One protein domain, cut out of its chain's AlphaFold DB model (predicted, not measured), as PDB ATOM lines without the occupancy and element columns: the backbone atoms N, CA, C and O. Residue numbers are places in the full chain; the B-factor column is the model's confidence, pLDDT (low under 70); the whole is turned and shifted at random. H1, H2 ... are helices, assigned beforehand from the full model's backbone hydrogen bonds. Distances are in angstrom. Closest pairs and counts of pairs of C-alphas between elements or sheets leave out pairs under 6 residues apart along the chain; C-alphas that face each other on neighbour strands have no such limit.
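What this domain is: This is residues 66 to 173 of the 232 residues of an uncharacterized protein of Hydrogenophilales bacterium 28-61-23 (UniProt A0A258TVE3). Nine short helices wind into a flat spiral: H1, H2 and H3 make the inner part, and H4, H5, H6, H7, H8 and H9 follow round it as an outer frame with sharp corners. The last stretch of the frame overlaps the first turn, with H8 side by side with H3, while H5 touches no helix. The printed part has 108 residues with nine named helices, H1 to H9 in order, and no named strand; the class is all helix. The whole is only just compact, close to loose, with a radius of gyration of the C-alphas of 15.7 A, and flat, spanning 40 by 38 by 16 A.

Where its parts are: Find C-alpha 140 at (54.275, 112.878, 129.117); from there the longest helix, H7, runs 16.9 A to residue 151. Next along the chain come H8, residues 153 to 163, 15.6 A, and H9, residues 166 to 171, which ends at C-alpha 171 at (84.135, 90.512, 119.689). Going back from H7 you meet H6, residues 128 to 138, 15.9 A; H5, residues 115 to 125, 16.3 A; and H4, residues 102 to 112, 15.4 A. Before these stand H3, residues 89 to 99, 15.1 A, and the four residues of H2, 84 to 87. H1, residues 69 to 76, begins at C-alpha 69 at (75.746, 100.608, 113.663).

How they stand to each other: From H7, look to the hub, H3: they touch about perpendicular at 77 degrees, with residues 145 to 149 of H7 alone, and their closest C-alphas, Pro 89 and Trp 146, are 6.1 A apart. H8 touches H3 the same way at a shallow tilt of 8 degrees, C-alphas 93 and 159 being closest at 5.3 A. H1 touches H3 at a steep tilt of 60 degrees, opposite ways, closest at C-alphas 69 and 98, 4.8 A. H1 also touches H4, C-alphas 69 and 104 being closest at 5.2 A. H2 and H3 touch only at the corner, closest at C-alphas 85 and 92, 5.1 A. H4 and H9 are close but not clearly touching, with C-alphas 102 and 171 closest at 7.3 A. Every O i to N i+4 pair is within hydrogen-bond range in H1, H4, H7, H8 and H9; in H3 it is 5 of 7, in H5 6 of 7, in H6 5 of 7, and H2 is too short for such a pair.

The domain as a whole: The farthest C-alphas, Pro 128 and Gly 173, are 43.4 A apart. The printed part has no cut; the link from H1 to H2 is short and the others are tight. Mean pLDDT of the printed part is 93.5, and no printed residue is under 70.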
ATOM      1  N   PRO A  66      67.315 101.714 111.099       89.31
ATOM      2  CA  PRO A  66      68.708 101.611 110.691       89.31
ATOM      3  C   PRO A  66      69.235 100.210 111.002       89.31
ATOM      4  O   PRO A  66      69.226  99.751 112.141       89.31
ATOM      5  N   ALA A  67      69.679  99.520 109.954       85.38
ATOM      6  CA  ALA A  67      70.080  98.128 110.065       85.38
ATOM      7  C   ALA A  67      71.515  97.940 110.578       85.38
ATOM      8  O   ALA A  67      71.878  96.833 110.985       85.38
ATOM      9  N   THR A  68      72.326  98.997 110.528       91.75
ATOM     10  CA  THR A  68      73.758  98.942 110.815       91.75
ATOM     11  C   THR A  68      74.143  99.934 111.916       91.75
ATOM     12  O   THR A  68      73.475 100.966 112.068       91.75
ATOM     13  N   PRO A  69      75.226  99.669 112.671       91.62
ATOM     14  CA  PRO A  69      75.746 100.608 113.663       91.62
ATOM     15  C   PRO A  69      76.082 101.978 113.066       91.62
ATOM     16  O   PRO A  69      75.848 103.006 113.694       91.62
ATOM     17  N   GLU A  70      76.566 102.014 111.824       93.56
ATOM     18  CA  GLU A  70      76.893 103.250 111.114       93.56
ATOM     19  C   GLU A  70      75.630 104.060 110.772       93.56
ATOM     20  O   GLU A  70      75.621 105.284 110.907       93.56
ATOM     21  N   ALA A  71      74.536 103.393 110.389       93.81
ATOM     22  CA  ALA A  71      73.251 104.050 110.154       93.81
ATOM     23  C   ALA A  71      72.631 104.576 111.461       93.81
ATOM     24  O   ALA A  71      72.031 105.654 111.474       93.81
ATOM     25  N   TRP A  72      72.809 103.850 112.569       95.19
ATOM     26  CA  TRP A  72      72.443 104.324 113.905       95.19
ATOM     27  C   TRP A  72      73.250 105.558 114.312       95.19
ATOM     28  O   TRP A  72      72.665 106.551 114.744       95.19
ATOM     29  N   LEU A  73      74.568 105.538 114.102       95.06
ATOM     30  CA  LEU A  73      75.445 106.675 114.365       95.06
ATOM     31  C   LEU A  73      75.037 107.901 113.541       95.06
ATOM     32  O   LEU A  73      74.870 108.983 114.102       95.06
ATOM     33  N   ALA A  74      74.812 107.732 112.235       93.38
ATOM     34  CA  ALA A  74      74.359 108.805 111.349       93.38
ATOM     35  C   ALA A  74      73.047 109.446 111.839       93.38
ATOM     36  O   ALA A  74      72.837 110.648 111.686       93.38
ATOM     37  N   ARG A  75      72.173 108.650 112.465       93.25
ATOM     38  CA  ARG A  75      70.929 109.134 113.066       93.25
ATOM     39  C   ARG A  75      71.150 109.846 114.400       93.25
ATOM     40  O   ARG A  75      70.454 110.817 114.668       93.25
ATOM     41  N   MET A  76      72.106 109.395 115.213       92.31
ATOM     42  CA  MET A  76      72.467 110.048 116.478       92.31
ATOM     43  C   MET A  76      73.107 111.419 116.263       92.31
ATOM     44  O   MET A  76      72.789 112.362 116.983       92.31
ATOM     45  N   ILE A  77      73.979 111.559 115.266       93.38
ATOM     46  CA  ILE A  77      74.602 112.857 114.959       93.38
ATOM     47  C   ILE A  77      73.621 113.836 114.303       93.38
ATOM     48  O   ILE A  77      73.893 115.030 114.244       93.38
ATOM     49  N   ASP A  78      72.475 113.356 113.810       93.31
ATOM     50  CA  ASP A  78      71.434 114.204 113.244       93.31
ATOM     51  C   ASP A  78      70.440 114.652 114.336       93.31
ATOM     52  O   ASP A  78      69.573 113.868 114.746       93.31
ATOM     53  N   PRO A  79      70.487 115.918 114.793       92.19
ATOM     54  CA  PRO A  79      69.628 116.391 115.877       92.19
ATOM     55  C   PRO A  79      68.136 116.403 115.501       92.19
ATOM     56  O   PRO A  79      67.281 116.426 116.388       92.19
ATOM     57  N   THR A  80      67.804 116.311 114.208       94.12
ATOM     58  CA  THR A  80      66.417 116.193 113.734       94.12
ATOM     59  C   THR A  80      65.860 114.770 113.863       94.12
ATOM     60  O   THR A  80      64.646 114.588 113.826       94.12
ATOM     61  N   LYS A  81      66.721 113.749 114.026       91.62
ATOM     62  CA  LYS A  81      66.337 112.322 114.017       91.62
ATOM     63  C   LYS A  81      66.822 111.513 115.223       91.62
ATOM     64  O   LYS A  81      66.365 110.377 115.379       91.62
ATOM     65  N   ASN A  82      67.701 112.068 116.062       90.81
ATOM     66  CA  ASN A  82      68.290 111.399 117.230       90.81
ATOM     67  C   ASN A  82      67.220 110.852 118.201       90.81
ATOM     68  O   ASN A  82      67.414 109.812 118.824       90.81
ATOM     69  N   GLY A  83      66.032 111.465 118.250       89.00
ATOM     70  CA  GLY A  83      65.041 111.150 119.275       89.00
ATOM     71  C   GLY A  83      64.361 109.781 119.183       89.00
ATOM     72  O   GLY A  83      63.676 109.373 120.111       89.00
ATOM     73  N   LEU A  84      64.526 109.048 118.082       89.19
ATOM     74  CA  LEU A  84      63.689 107.881 117.795       89.19
ATOM     75  C   LEU A  84      63.876 106.701 118.755       89.19
ATOM     76  O   LEU A  84      62.880 106.094 119.148       89.19
ATOM     77  N   ALA A  85      65.118 106.405 119.146       91.19
ATOM     78  CA  ALA A  85      65.406 105.341 120.111       91.19
ATOM     79  C   ALA A  85      64.883 105.691 121.506       91.19
ATOM     80  O   ALA A  85      64.338 104.847 122.202       91.19
ATOM     81  N   ALA A  86      65.002 106.956 121.901       91.00
ATOM     82  CA  ALA A  86      64.614 107.378 123.235       91.00
ATOM     83  C   ALA A  86      63.116 107.740 123.351       91.00
ATOM     84  O   ALA A  86      62.608 107.862 124.457       91.00
ATOM     85  N   LYS A  87      62.374 107.825 122.239       94.44
ATOM     86  CA  LYS A  87      60.898 107.921 122.223       94.44
ATOM     87  C   LYS A  87      60.191 106.565 122.239       94.44
ATOM     88  O   LYS A  87      59.003 106.497 122.553       94.44
ATOM     89  N   ASN A  88      60.894 105.497 121.860       94.12
ATOM     90  CA  ASN A  88      60.323 104.163 121.716       94.12
ATOM     91  C   ASN A  88      61.187 103.154 122.480       94.12
ATOM     92  O   ASN A  88      62.215 102.732 121.947       94.12
ATOM     93  N   PRO A  89      60.778 102.728 123.688       94.44
ATOM     94  CA  PRO A  89      61.575 101.802 124.488       94.44
ATOM     95  C   PRO A  89      61.835 100.472 123.763       94.44
ATOM     96  O   PRO A  89      62.915  99.915 123.892       94.44
ATOM     97  N   GLU A  90      60.925 100.009 122.900       91.81
ATOM     98  CA  GLU A  90      61.149  98.815 122.063       91.81
ATOM     99  C   GLU A  90      62.429  98.902 121.212       91.81
ATOM    100  O   GLU A  90      63.144  97.916 121.048       91.81
ATOM    101  N   LEU A  91      62.741 100.090 120.684       91.88
ATOM    102  CA  LEU A  91      63.915 100.316 119.833       91.88
ATOM    103  C   LEU A  91      65.187 100.532 120.641       91.88
ATOM    104  O   LEU A  91      66.285 100.500 120.087       91.88
ATOM    105  N   PHE A  92      65.055 100.774 121.941       93.88
ATOM    106  CA  PHE A  92      66.194 101.044 122.792       93.88
ATOM    107  C   PHE A  92      67.124  99.838 122.891       93.88
ATOM    108  O   PHE A  92      68.335 100.018 122.893       93.88
ATOM    109  N   ALA A  93      66.587  98.614 122.895       92.69
ATOM    110  CA  ALA A  93      67.404  97.406 122.880       92.69
ATOM    111  C   ALA A  93      68.219  97.275 121.578       92.69
ATOM    112  O   ALA A  93      69.391  96.919 121.635       92.69
ATOM    113  N   GLU A  94      67.639  97.606 120.417       92.19
ATOM    114  CA  GLU A  94      68.359  97.610 119.130       92.19
ATOM    115  C   GLU A  94      69.394  98.736 119.050       92.19
ATOM    116  O   GLU A  94      70.489  98.549 118.521       92.19
ATOM    117  N   TRP A  95      69.060  99.908 119.586       94.25
ATOM    118  CA  TRP A  95      70.000 101.014 119.700       94.25
ATOM    119  C   TRP A  95      71.165 100.650 120.624       94.25
ATOM    120  O   TRP A  95      72.316 100.836 120.238       94.25
ATOM    121  N   LEU A  96      70.889 100.072 121.799       94.44
ATOM    122  CA  LEU A  96      71.904  99.571 122.728       94.44
ATOM    123  C   LEU A  96      72.788  98.516 122.068       94.44
ATOM    124  O   LEU A  96      74.011  98.557 122.201       94.44
ATOM    125  N   ASP A  97      72.178  97.589 121.332       93.38
ATOM    126  CA  ASP A  97      72.891  96.578 120.561       93.38
ATOM    127  C   ASP A  97      73.880  97.233 119.591       93.38
ATOM    128  O   ASP A  97      75.067  96.926 119.624       93.38
ATOM    129  N   ALA A  98      73.417  98.225 118.826       94.38
ATOM    130  CA  ALA A  98      74.240  98.966 117.881       94.38
ATOM    131  C   ALA A  98      75.362  99.777 118.549       94.38
ATOM    132  O   ALA A  98      76.494  99.713 118.076       94.38
ATOM    133  N   VAL A  99      75.098 100.524 119.630       94.31
ATOM    134  CA  VAL A  99      76.122 101.370 120.286       94.31
ATOM    135  C   VAL A  99      77.158 100.564 121.069       94.31
ATOM    136  O   VAL A  99      78.255 101.058 121.325       94.31
ATOM    137  N   THR A 100      76.833  99.322 121.430       93.75
ATOM    138  CA  THR A 100      77.762  98.391 122.083       93.75
ATOM    139  C   THR A 100      78.561  97.550 121.089       93.75
ATOM    140  O   THR A 100      79.368  96.728 121.513       93.75
ATOM    141  N   GLU A 101      78.399  97.734 119.775       94.00
ATOM    142  CA  GLU A 101      79.264  97.080 118.791       94.00
ATOM    143  C   GLU A 101      80.630  97.786 118.687       94.00
ATOM    144  O   GLU A 101      80.682  99.013 118.567       94.00
ATOM    145  N   PRO A 102      81.760  97.055 118.609       90.69
ATOM    146  CA  PRO A 102      83.081  97.667 118.411       90.69
ATOM    147  C   PRO A 102      83.149  98.536 117.148       90.69
ATOM    148  O   PRO A 102      83.790  99.590 117.123       90.69
ATOM    149  N   ARG A 103      82.422  98.129 116.099       91.75
ATOM    150  CA  ARG A 103      82.318  98.880 114.842       91.75
ATOM    151  C   ARG A 103      81.691 100.258 115.039       91.75
ATOM    152  O   ARG A 103      82.117 101.204 114.377       91.75
ATOM    153  N   PHE A 104      80.748 100.395 115.970       95.31
ATOM    154  CA  PHE A 104      80.154 101.687 116.299       95.31
ATOM    155  C   PHE A 104      81.210 102.672 116.798       95.31
ATOM    156  O   PHE A 104      81.262 103.799 116.315       95.31
ATOM    157  N   MET A 105      82.112 102.230 117.680       94.25
ATOM    158  CA  MET A 105      83.195 103.074 118.198       94.25
ATOM    159  C   MET A 105      84.187 103.469 117.101       94.25
ATOM    160  O   MET A 105      84.600 104.625 117.036       94.25
ATOM    161  N   THR A 106      84.524 102.555 116.183       94.50
ATOM    162  CA  THR A 106      85.387 102.893 115.033       94.50
ATOM    163  C   THR A 106      84.726 103.885 114.073       94.50
ATOM    164  O   THR A 106      85.375 104.814 113.582       94.50
ATOM    165  N   ALA A 107      83.418 103.745 113.843       95.38
ATOM    166  CA  ALA A 107      82.649 104.680 113.035       95.38
ATOM    167  C   ALA A 107      82.557 106.049 113.724       95.38
ATOM    168  O   ALA A 107      82.766 107.074 113.078       95.38
ATOM    169  N   LEU A 108      82.332 106.068 115.041       95.69
ATOM    170  CA  LEU A 108      82.309 107.282 115.851       95.69
ATOM    171  C   LEU A 108      83.659 108.005 115.800       95.69
ATOM    172  O   LEU A 108      83.679 109.206 115.553       95.69
ATOM    173  N   ALA A 109      84.775 107.288 115.950       95.88
ATOM    174  CA  ALA A 109      86.117 107.856 115.819       95.88
ATOM    175  C   ALA A 109      86.347 108.461 114.424       95.88
ATOM    176  O   ALA A 109      86.849 109.575 114.301       95.88
ATOM    177  N   THR A 110      85.903 107.765 113.373       95.75
ATOM    178  CA  THR A 110      86.003 108.256 111.990       95.75
ATOM    179  C   THR A 110      85.200 109.541 111.783       95.75
ATOM    180  O   THR A 110      85.670 110.461 111.117       95.75
ATOM    181  N   VAL A 111      83.994 109.625 112.351       95.25
ATOM    182  CA  VAL A 111      83.170 110.840 112.299       95.25
ATOM    183  C   VAL A 111      83.807 111.963 113.118       95.25
ATOM    184  O   VAL A 111      83.884 113.087 112.630       95.25
ATOM    185  N   ALA A 112      84.329 111.665 114.309       93.19
ATOM    186  CA  ALA A 112      84.964 112.643 115.192       93.19
ATOM    187  C   ALA A 112      86.225 113.280 114.583       93.19
ATOM    188  O   ALA A 112      86.490 114.454 114.820       93.19
ATOM    189  N   MET A 113      86.978 112.543 113.760       96.62
ATOM    190  CA  MET A 113      88.145 113.076 113.042       96.62
ATOM    191  C   MET A 113      87.779 114.005 111.872       96.62
ATOM    192  O   MET A 113      88.657 114.680 111.337       96.62
ATOM    193  N   ARG A 114      86.508 114.057 111.449       95.94
ATOM    194  CA  ARG A 114      86.059 114.910 110.339       95.94
ATOM    195  C   ARG A 114      85.549 116.252 110.877       95.94
ATOM    196  O   ARG A 114      84.436 116.281 111.411       95.94
ATOM    197  N   PRO A 115      86.273 117.374 110.687       93.25
ATOM    198  CA  PRO A 115      85.848 118.683 111.197       93.25
ATOM    199  C   PRO A 115      84.515 119.155 110.589       93.25
ATOM    200  O   PRO A 115      83.724 119.825 111.248       93.25
ATOM    201  N   GLU A 116      84.217 118.738 109.358       95.56
ATOM    202  CA  GLU A 116      82.967 119.055 108.656       95.56
ATOM    203  C   GLU A 116      81.721 118.472 109.337       95.56
ATOM    204  O   GLU A 116      80.627 119.026 109.230       95.56
ATOM    205  N   SER A 117      81.858 117.359 110.067       93.00
ATOM    206  CA  SER A 117      80.717 116.735 110.744       93.00
ATOM    207  C   SER A 117      80.111 117.658 111.808       93.00
ATOM    208  O   SER A 117      78.890 117.685 111.992       93.00
ATOM    209  N   TYR A 118      80.946 118.466 112.464       91.56
ATOM    210  CA  TYR A 118      80.529 119.388 113.512       91.56
ATOM    211  C   TYR A 118      79.776 120.597 112.950       91.56
ATOM    212  O   TYR A 118      78.696 120.924 113.444       91.56
ATOM    213  N   SER A 119      80.284 121.221 111.882       94.56
ATOM    214  CA  SER A 119      79.620 122.369 111.247       94.56
ATOM    215  C   SER A 119      78.263 121.980 110.651       94.56
ATOM    216  O   SER A 119      77.276 122.692 110.853       94.56
ATOM    217  N   LEU A 120      78.173 120.806 110.015       93.44
ATOM    218  CA  LEU A 120      76.905 120.249 109.537       93.44
ATOM    219  C   LEU A 120      75.919 119.999 110.686       93.44
ATOM    220  O   LEU A 120      74.727 120.282 110.552       93.44
ATOM    221  N   SER A 121      76.402 119.493 111.822       92.75
ATOM    222  CA  SER A 121      75.564 119.242 112.999       92.75
ATOM    223  C   SER A 121      75.041 120.546 113.602       92.75
ATOM    224  O   SER A 121      73.843 120.656 113.859       92.75
ATOM    225  N   LEU A 122      75.894 121.565 113.750       93.06
ATOM    226  CA  LEU A 122      75.495 122.890 114.237       93.06
ATOM    227  C   LEU A 122      74.459 123.556 113.328       93.06
ATOM    228  O   LEU A 122      73.463 124.080 113.825       93.06
ATOM    229  N   GLY A 123      74.632 123.473 112.005       94.81
ATOM    230  CA  GLY A 123      73.642 123.984 111.052       94.81
ATOM    231  C   GLY A 123      72.266 123.328 111.223       94.81
ATOM    232  O   GLY A 123      71.236 123.991 111.119       94.81
ATOM    233  N   LYS A 124      72.231 122.035 111.570       94.88
ATOM    234  CA  LYS A 124      70.982 121.312 111.849       94.88
ATOM    235  C   LYS A 124      70.366 121.655 113.207       94.88
ATOM    236  O   LYS A 124      69.149 121.538 113.345       94.88
ATOM    237  N   VAL A 125      71.139 122.092 114.201       94.19
ATOM    238  CA  VAL A 125      70.584 122.514 115.503       94.19
ATOM    239  C   VAL A 125      69.677 123.738 115.348       94.19
ATOM    240  O   VAL A 125      68.635 123.799 115.991       94.19
ATOM    241  N   ALA A 126      70.006 124.656 114.435       94.62
ATOM    242  CA  ALA A 126      69.171 125.820 114.128       94.62
ATOM    243  C   ALA A 126      67.863 125.471 113.384       94.62
ATOM    244  O   ALA A 126      66.994 126.326 113.221       94.62
ATOM    245  N   ASN A 127      67.698 124.226 112.923       95.94
ATOM    246  CA  ASN A 127      66.494 123.810 112.218       95.94
ATOM    247  C   ASN A 127      65.299 123.719 113.195       95.94
ATOM    248  O   ASN A 127      65.400 123.023 114.208       95.94
ATOM    249  N   PRO A 128      64.131 124.321 112.896       94.88
ATOM    250  CA  PRO A 128      62.931 124.196 113.734       94.88
ATOM    251  C   PRO A 128      62.473 122.742 113.939       94.88
ATOM    252  O   PRO A 128      61.865 122.423 114.961       94.88
ATOM    253  N   ALA A 129      62.788 121.835 113.007       94.75
ATOM    254  CA  ALA A 129      62.530 120.405 113.160       94.75
ATOM    255  C   ALA A 129      63.304 119.790 114.336       94.75
ATOM    256  O   ALA A 129      62.793 118.882 114.990       94.75
ATOM    257  N   THR A 130      64.498 120.306 114.648       95.19
ATOM    258  CA  THR A 130      65.241 119.914 115.847       95.19
ATOM    259  C   THR A 130      64.428 120.274 117.085       95.19
ATOM    260  O   THR A 130      64.098 119.386 117.860       95.19
ATOM    261  N   PHE A 131      63.983 121.523 117.239       95.00
ATOM    262  CA  PHE A 131      63.172 121.921 118.397       95.00
ATOM    263  C   PHE A 131      61.902 121.085 118.562       95.00
ATOM    264  O   PHE A 131      61.587 120.695 119.680       95.00
ATOM    265  N   ARG A 132      61.212 120.736 117.467       94.50
ATOM    266  CA  ARG A 132      60.062 119.815 117.517       94.50
ATOM    267  C   ARG A 132      60.464 118.423 118.005       94.50
ATOM    268  O   ARG A 132      59.836 117.893 118.915       94.50
ATOM    269  N   ASN A 133      61.554 117.869 117.470       93.50
ATOM    270  CA  ASN A 133      62.082 116.578 117.908       93.50
ATOM    271  C   ASN A 133      62.424 116.578 119.414       93.50
ATOM    272  O   ASN A 133      62.168 115.576 120.079       93.50
ATOM    273  N   TRP A 134      62.948 117.689 119.945       92.56
ATOM    274  CA  TRP A 134      63.230 117.876 121.372       92.56
ATOM    275  C   TRP A 134      61.974 118.135 122.216       92.56
ATOM    276  O   TRP A 134      61.881 117.624 123.324       92.56
ATOM    277  N   ALA A 135      60.986 118.868 121.705       94.88
ATOM    278  CA  ALA A 135      59.721 119.095 122.401       94.88
ATOM    279  C   ALA A 135      58.954 117.782 122.627       94.88
ATOM    280  O   ALA A 135      58.409 117.565 123.703       94.88
ATOM    281  N   GLU A 136      58.997 116.863 121.659       93.75
ATOM    282  CA  GLU A 136      58.425 115.519 121.801       93.75
ATOM    283  C   GLU A 136      59.078 114.692 122.925       93.75
ATOM    284  O   GLU A 136      58.470 113.746 123.410       93.75
ATOM    285  N   PHE A 137      60.296 115.019 123.374       91.00
ATOM    286  CA  PHE A 137      60.879 114.369 124.555       91.00
ATOM    287  C   PHE A 137      60.253 114.819 125.872       91.00
ATOM    288  O   PHE A 137      60.301 114.075 126.847       91.00
ATOM    289  N   ALA A 138      59.683 116.023 125.902       92.94
ATOM    290  CA  ALA A 138      58.934 116.525 127.046       92.94
ATOM    291  C   ALA A 138      57.478 116.031 127.048       92.94
ATOM    292  O   ALA A 138      56.721 116.379 127.953       92.94
ATOM    293  N   ASP A 139      57.075 115.231 126.053       95.81
ATOM    294  CA  ASP A 139      55.739 114.654 126.004       95.81
ATOM    295  C   ASP A 139      55.560 113.645 127.158       95.81
ATOM    296  O   ASP A 139      56.312 112.662 127.244       95.81
ATOM    297  N   PRO A 140      54.560 113.828 128.044       96.25
ATOM    298  CA  PRO A 140      54.275 112.878 129.117       96.25
ATOM    299  C   PRO A 140      54.004 111.456 128.603       96.25
ATOM    300  O   PRO A 140      54.273 110.490 129.313       96.25
ATOM    301  N   GLN A 141      53.535 111.292 127.362       96.88
ATOM    302  CA  GLN A 141      53.327 109.978 126.754       96.88
ATOM    303  C   GLN A 141      54.633 109.198 126.582       96.88
ATOM    304  O   GLN A 141      54.642 107.979 126.757       96.88
ATOM    305  N   VAL A 142      55.750 109.870 126.282       95.88
ATOM    306  CA  VAL A 142      57.061 109.208 126.201       95.88
ATOM    307  C   VAL A 142      57.447 108.664 127.575       95.88
ATOM    308  O   VAL A 142      57.861 107.511 127.681       95.88
ATOM    309  N   TYR A 143      57.230 109.442 128.635       96.25
ATOM    310  CA  TYR A 143      57.489 109.002 130.004       96.25
ATOM    311  C   TYR A 143      56.615 107.806 130.414       96.25
ATOM    312  O   TYR A 143      57.139 106.819 130.931       96.25
ATOM    313  N   LEU A 144      55.309 107.838 130.117       97.50
ATOM    314  CA  LEU A 144      54.404 106.712 130.385       97.50
ATOM    315  C   LEU A 144      54.853 105.428 129.668       97.50
ATOM    316  O   LEU A 144      54.848 104.360 130.277       97.50
ATOM    317  N   ARG A 145      55.303 105.522 128.406       96.69
ATOM    318  CA  ARG A 145      55.845 104.372 127.656       96.69
ATOM    319  C   ARG A 145      57.092 103.793 128.317       96.69
ATOM    320  O   ARG A 145      57.227 102.574 128.407       96.69
ATOM    321  N   TRP A 146      57.989 104.649 128.798       96.31
ATOM    322  CA  TRP A 146      59.176 104.214 129.534       96.31
ATOM    323  C   TRP A 146      58.835 103.561 130.866       96.31
ATOM    324  O   TRP A 146      59.429 102.538 131.195       96.31
ATOM    325  N   MET A 147      57.849 104.083 131.596       97.38
ATOM    326  CA  MET A 147      57.353 103.421 132.800       97.38
ATOM    327  C   MET A 147      56.751 102.052 132.482       97.38
ATOM    328  O   MET A 147      57.090 101.083 133.152       97.38
ATOM    329  N   SER A 148      55.927 101.935 131.433       96.94
ATOM    330  CA  SER A 148      55.372 100.633 131.043       96.94
ATOM    331  C   SER A 148      56.458  99.642 130.627       96.94
ATOM    332  O   SER A 148      56.413  98.484 131.028       96.94
ATOM    333  N   ALA A 149      57.473 100.099 129.888       96.94
ATOM    334  CA  ALA A 149      58.599  99.258 129.498       96.94
ATOM    335  C   ALA A 149      59.460  98.847 130.702       96.94
ATOM    336  O   ALA A 149      59.950  97.727 130.743       96.94
ATOM    337  N   GLY A 150      59.608  99.724 131.700       95.50
ATOM    338  CA  GLY A 150      60.318  99.430 132.946       95.50
ATOM    339  C   GLY A 150      59.577  98.482 133.893       95.50
ATOM    340  O   GLY A 150      60.173  97.988 134.841       95.50
ATOM    341  N   ILE A 151      58.293  98.203 133.662       97.50
ATOM    342  CA  ILE A 151      57.550  97.172 134.404       97.50
ATOM    343  C   ILE A 151      57.544  95.847 133.622       97.50
ATOM    344  O   ILE A 151      57.343  94.785 134.209       97.50
ATOM    345  N   ASP A 152      57.799  95.877 132.310       96.81
ATOM    346  CA  ASP A 152      57.804  94.681 131.471       96.81
ATOM    347  C   ASP A 152      59.103  93.863 131.660       96.81
ATOM    348  O   ASP A 152      60.184  94.300 131.247       96.81
ATOM    349  N   PRO A 153      59.041  92.635 132.210       95.94
ATOM    350  CA  PRO A 153      60.223  91.784 132.354       95.94
ATOM    351  C   PRO A 153      60.875  91.436 131.007       95.94
ATOM    352  O   PRO A 153      62.088  91.217 130.944       95.94
ATOM    353  N   ARG A 154      60.107  91.418 129.908       95.31
ATOM    354  CA  ARG A 154      60.627  91.118 128.565       95.31
ATOM    355  C   ARG A 154      61.603  92.184 128.088       95.31
ATOM    356  O   ARG A 154      62.557  91.859 127.384       95.31
ATOM    357  N   PHE A 155      61.399  93.438 128.487       95.38
ATOM    358  CA  PHE A 155      62.285  94.540 128.133       95.38
ATOM    359  C   PHE A 155      63.688  94.342 128.724       95.38
ATOM    360  O   PHE A 155      64.684  94.395 127.997       95.38
ATOM    361  N   TYR A 156      63.778  94.014 130.016       95.38
ATOM    362  CA  TYR A 156      65.056  93.730 130.677       95.38
ATOM    363  C   TYR A 156      65.736  92.487 130.119       95.38
ATOM    364  O   TYR A 156      66.940  92.515 129.878       95.38
ATOM    365  N   GLN A 157      64.977  91.417 129.866       95.81
ATOM    366  CA  GLN A 157      65.516  90.208 129.240       95.81
ATOM    367  C   GLN A 157      66.075  90.505 127.848       95.81
ATOM    368  O   GLN A 157      67.164  90.041 127.520       95.81
ATOM    369  N   ALA A 158      65.388  91.318 127.042       94.06
ATOM    370  CA  ALA A 158      65.886  91.722 125.732       94.06
ATOM    371  C   ALA A 158      67.210  92.492 125.845       94.06
ATOM    372  O   ALA A 158      68.164  92.161 125.144       94.06
ATOM    373  N   ILE A 159      67.303  93.468 126.752       94.81
ATOM    374  CA  ILE A 159      68.547  94.215 126.991       94.81
ATOM    375  C   ILE A 159      69.660  93.282 127.478       94.81
ATOM    376  O   ILE A 159      70.763  93.292 126.931       94.81
ATOM    377  N   PHE A 160      69.374  92.446 128.475       94.62
ATOM    378  CA  PHE A 160      70.347  91.529 129.054       94.62
ATOM    379  C   PHE A 160      70.869  90.530 128.019       94.62
ATOM    380  O   PHE A 160      72.081  90.376 127.879       94.62
ATOM    381  N   ASN A 161      69.984  89.922 127.229       93.56
ATOM    382  CA  ASN A 161      70.358  88.980 126.174       93.56
ATOM    383  C   ASN A 161      71.230  89.645 125.097       93.56
ATOM    384  O   ASN A 161      72.172  89.033 124.606       93.56
ATOM    385  N   ARG A 162      70.970  90.915 124.759       91.56
ATOM    386  CA  ARG A 162      71.784  91.679 123.791       91.56
ATOM    387  C   ARG A 162      73.160  92.064 124.327       91.56
ATOM    388  O   ARG A 162      74.106  92.186 123.548       91.56
ATOM    389  N   MET A 163      73.286  92.292 125.632       89.69
ATOM    390  CA  MET A 163      74.573  92.612 126.260       89.69
ATOM    391  C   MET A 163      75.407  91.360 126.550       89.69
ATOM    392  O   MET A 163      76.632  91.421 126.488       89.69
ATOM    393  N   THR A 164      74.756  90.231 126.830       92.06
ATOM    394  CA  THR A 164      75.411  88.958 127.176       92.06
ATOM    395  C   THR A 164      75.540  87.987 126.005       92.06
ATOM    396  O   THR A 164      76.002  86.863 126.191       92.06
ATOM    397  N   GLU A 165      75.187  88.407 124.786       91.44
ATOM    398  CA  GLU A 165      75.357  87.584 123.593       91.44
ATOM    399  C   GLU A 165      76.819  87.118 123.476       91.44
ATOM    400  O   GLU A 165      77.749  87.925 123.375       91.44
ATOM    401  N   SER A 166      77.037  85.801 123.471       85.69
ATOM    402  CA  SER A 166      78.378  85.198 123.462       85.69
ATOM    403  C   SER A 166      79.223  85.682 122.281       85.69
ATOM    404  O   SER A 166      80.417  85.947 122.425       85.69
ATOM    405  N   GLY A 167      78.594  85.887 121.119       89.81
ATOM    406  CA  GLY A 167      79.236  86.468 119.943       89.81
ATOM    407  C   GLY A 167      79.771  87.879 120.192       89.81
ATOM    408  O   GLY A 167      80.883  88.192 119.766       89.81
ATOM    409  N   LYS A 168      79.026  88.721 120.916       89.38
ATOM    410  CA  LYS A 168      79.454  90.079 121.271       89.38
ATOM    411  C   LYS A 168      80.588  90.054 122.297       89.38
ATOM    412  O   LYS A 168      81.577  90.762 122.119       89.38
ATOM    413  N   LEU A 169      80.508  89.190 123.308       89.81
ATOM    414  CA  LEU A 169      81.579  89.024 124.297       89.81
ATOM    415  C   LEU A 169      82.894  88.537 123.660       89.81
ATOM    416  O   LEU A 169      83.971  89.007 124.034       89.81
ATOM    417  N   ARG A 170      82.825  87.661 122.644       89.69
ATOM    418  CA  ARG A 170      83.990  87.276 121.822       89.69
ATOM    419  C   ARG A 170      84.557  88.468 121.044       89.69
ATOM    420  O   ARG A 170      85.768  88.667 121.054       89.69
ATOM    421  N   ARG A 171      83.705  89.301 120.425       86.75
ATOM    422  CA  ARG A 171      84.135  90.512 119.689       86.75
ATOM    423  C   ARG A 171      84.842  91.541 120.579       86.75
ATOM    424  O   ARG A 171      85.791  92.167 120.121       86.75
ATOM    425  N   TRP A 172      84.415  91.693 121.833       88.81
ATOM    426  CA  TRP A 172      85.070  92.572 122.811       88.81
ATOM    427  C   TRP A 172      86.334  91.980 123.446       88.81
ATOM    428  O   TRP A 172      87.012  92.662 124.208       88.81
ATOM    429  N   GLY A 173      86.679  90.731 123.133       82.44
ATOM    430  CA  GLY A 173      87.872  90.086 123.674       82.44
ATOM    431  C   GLY A 173      87.725  89.588 125.113       82.44
ATOM    432  O   GLY A 173      88.725  89.171 125.690       82.44
TER     433      GLY A 173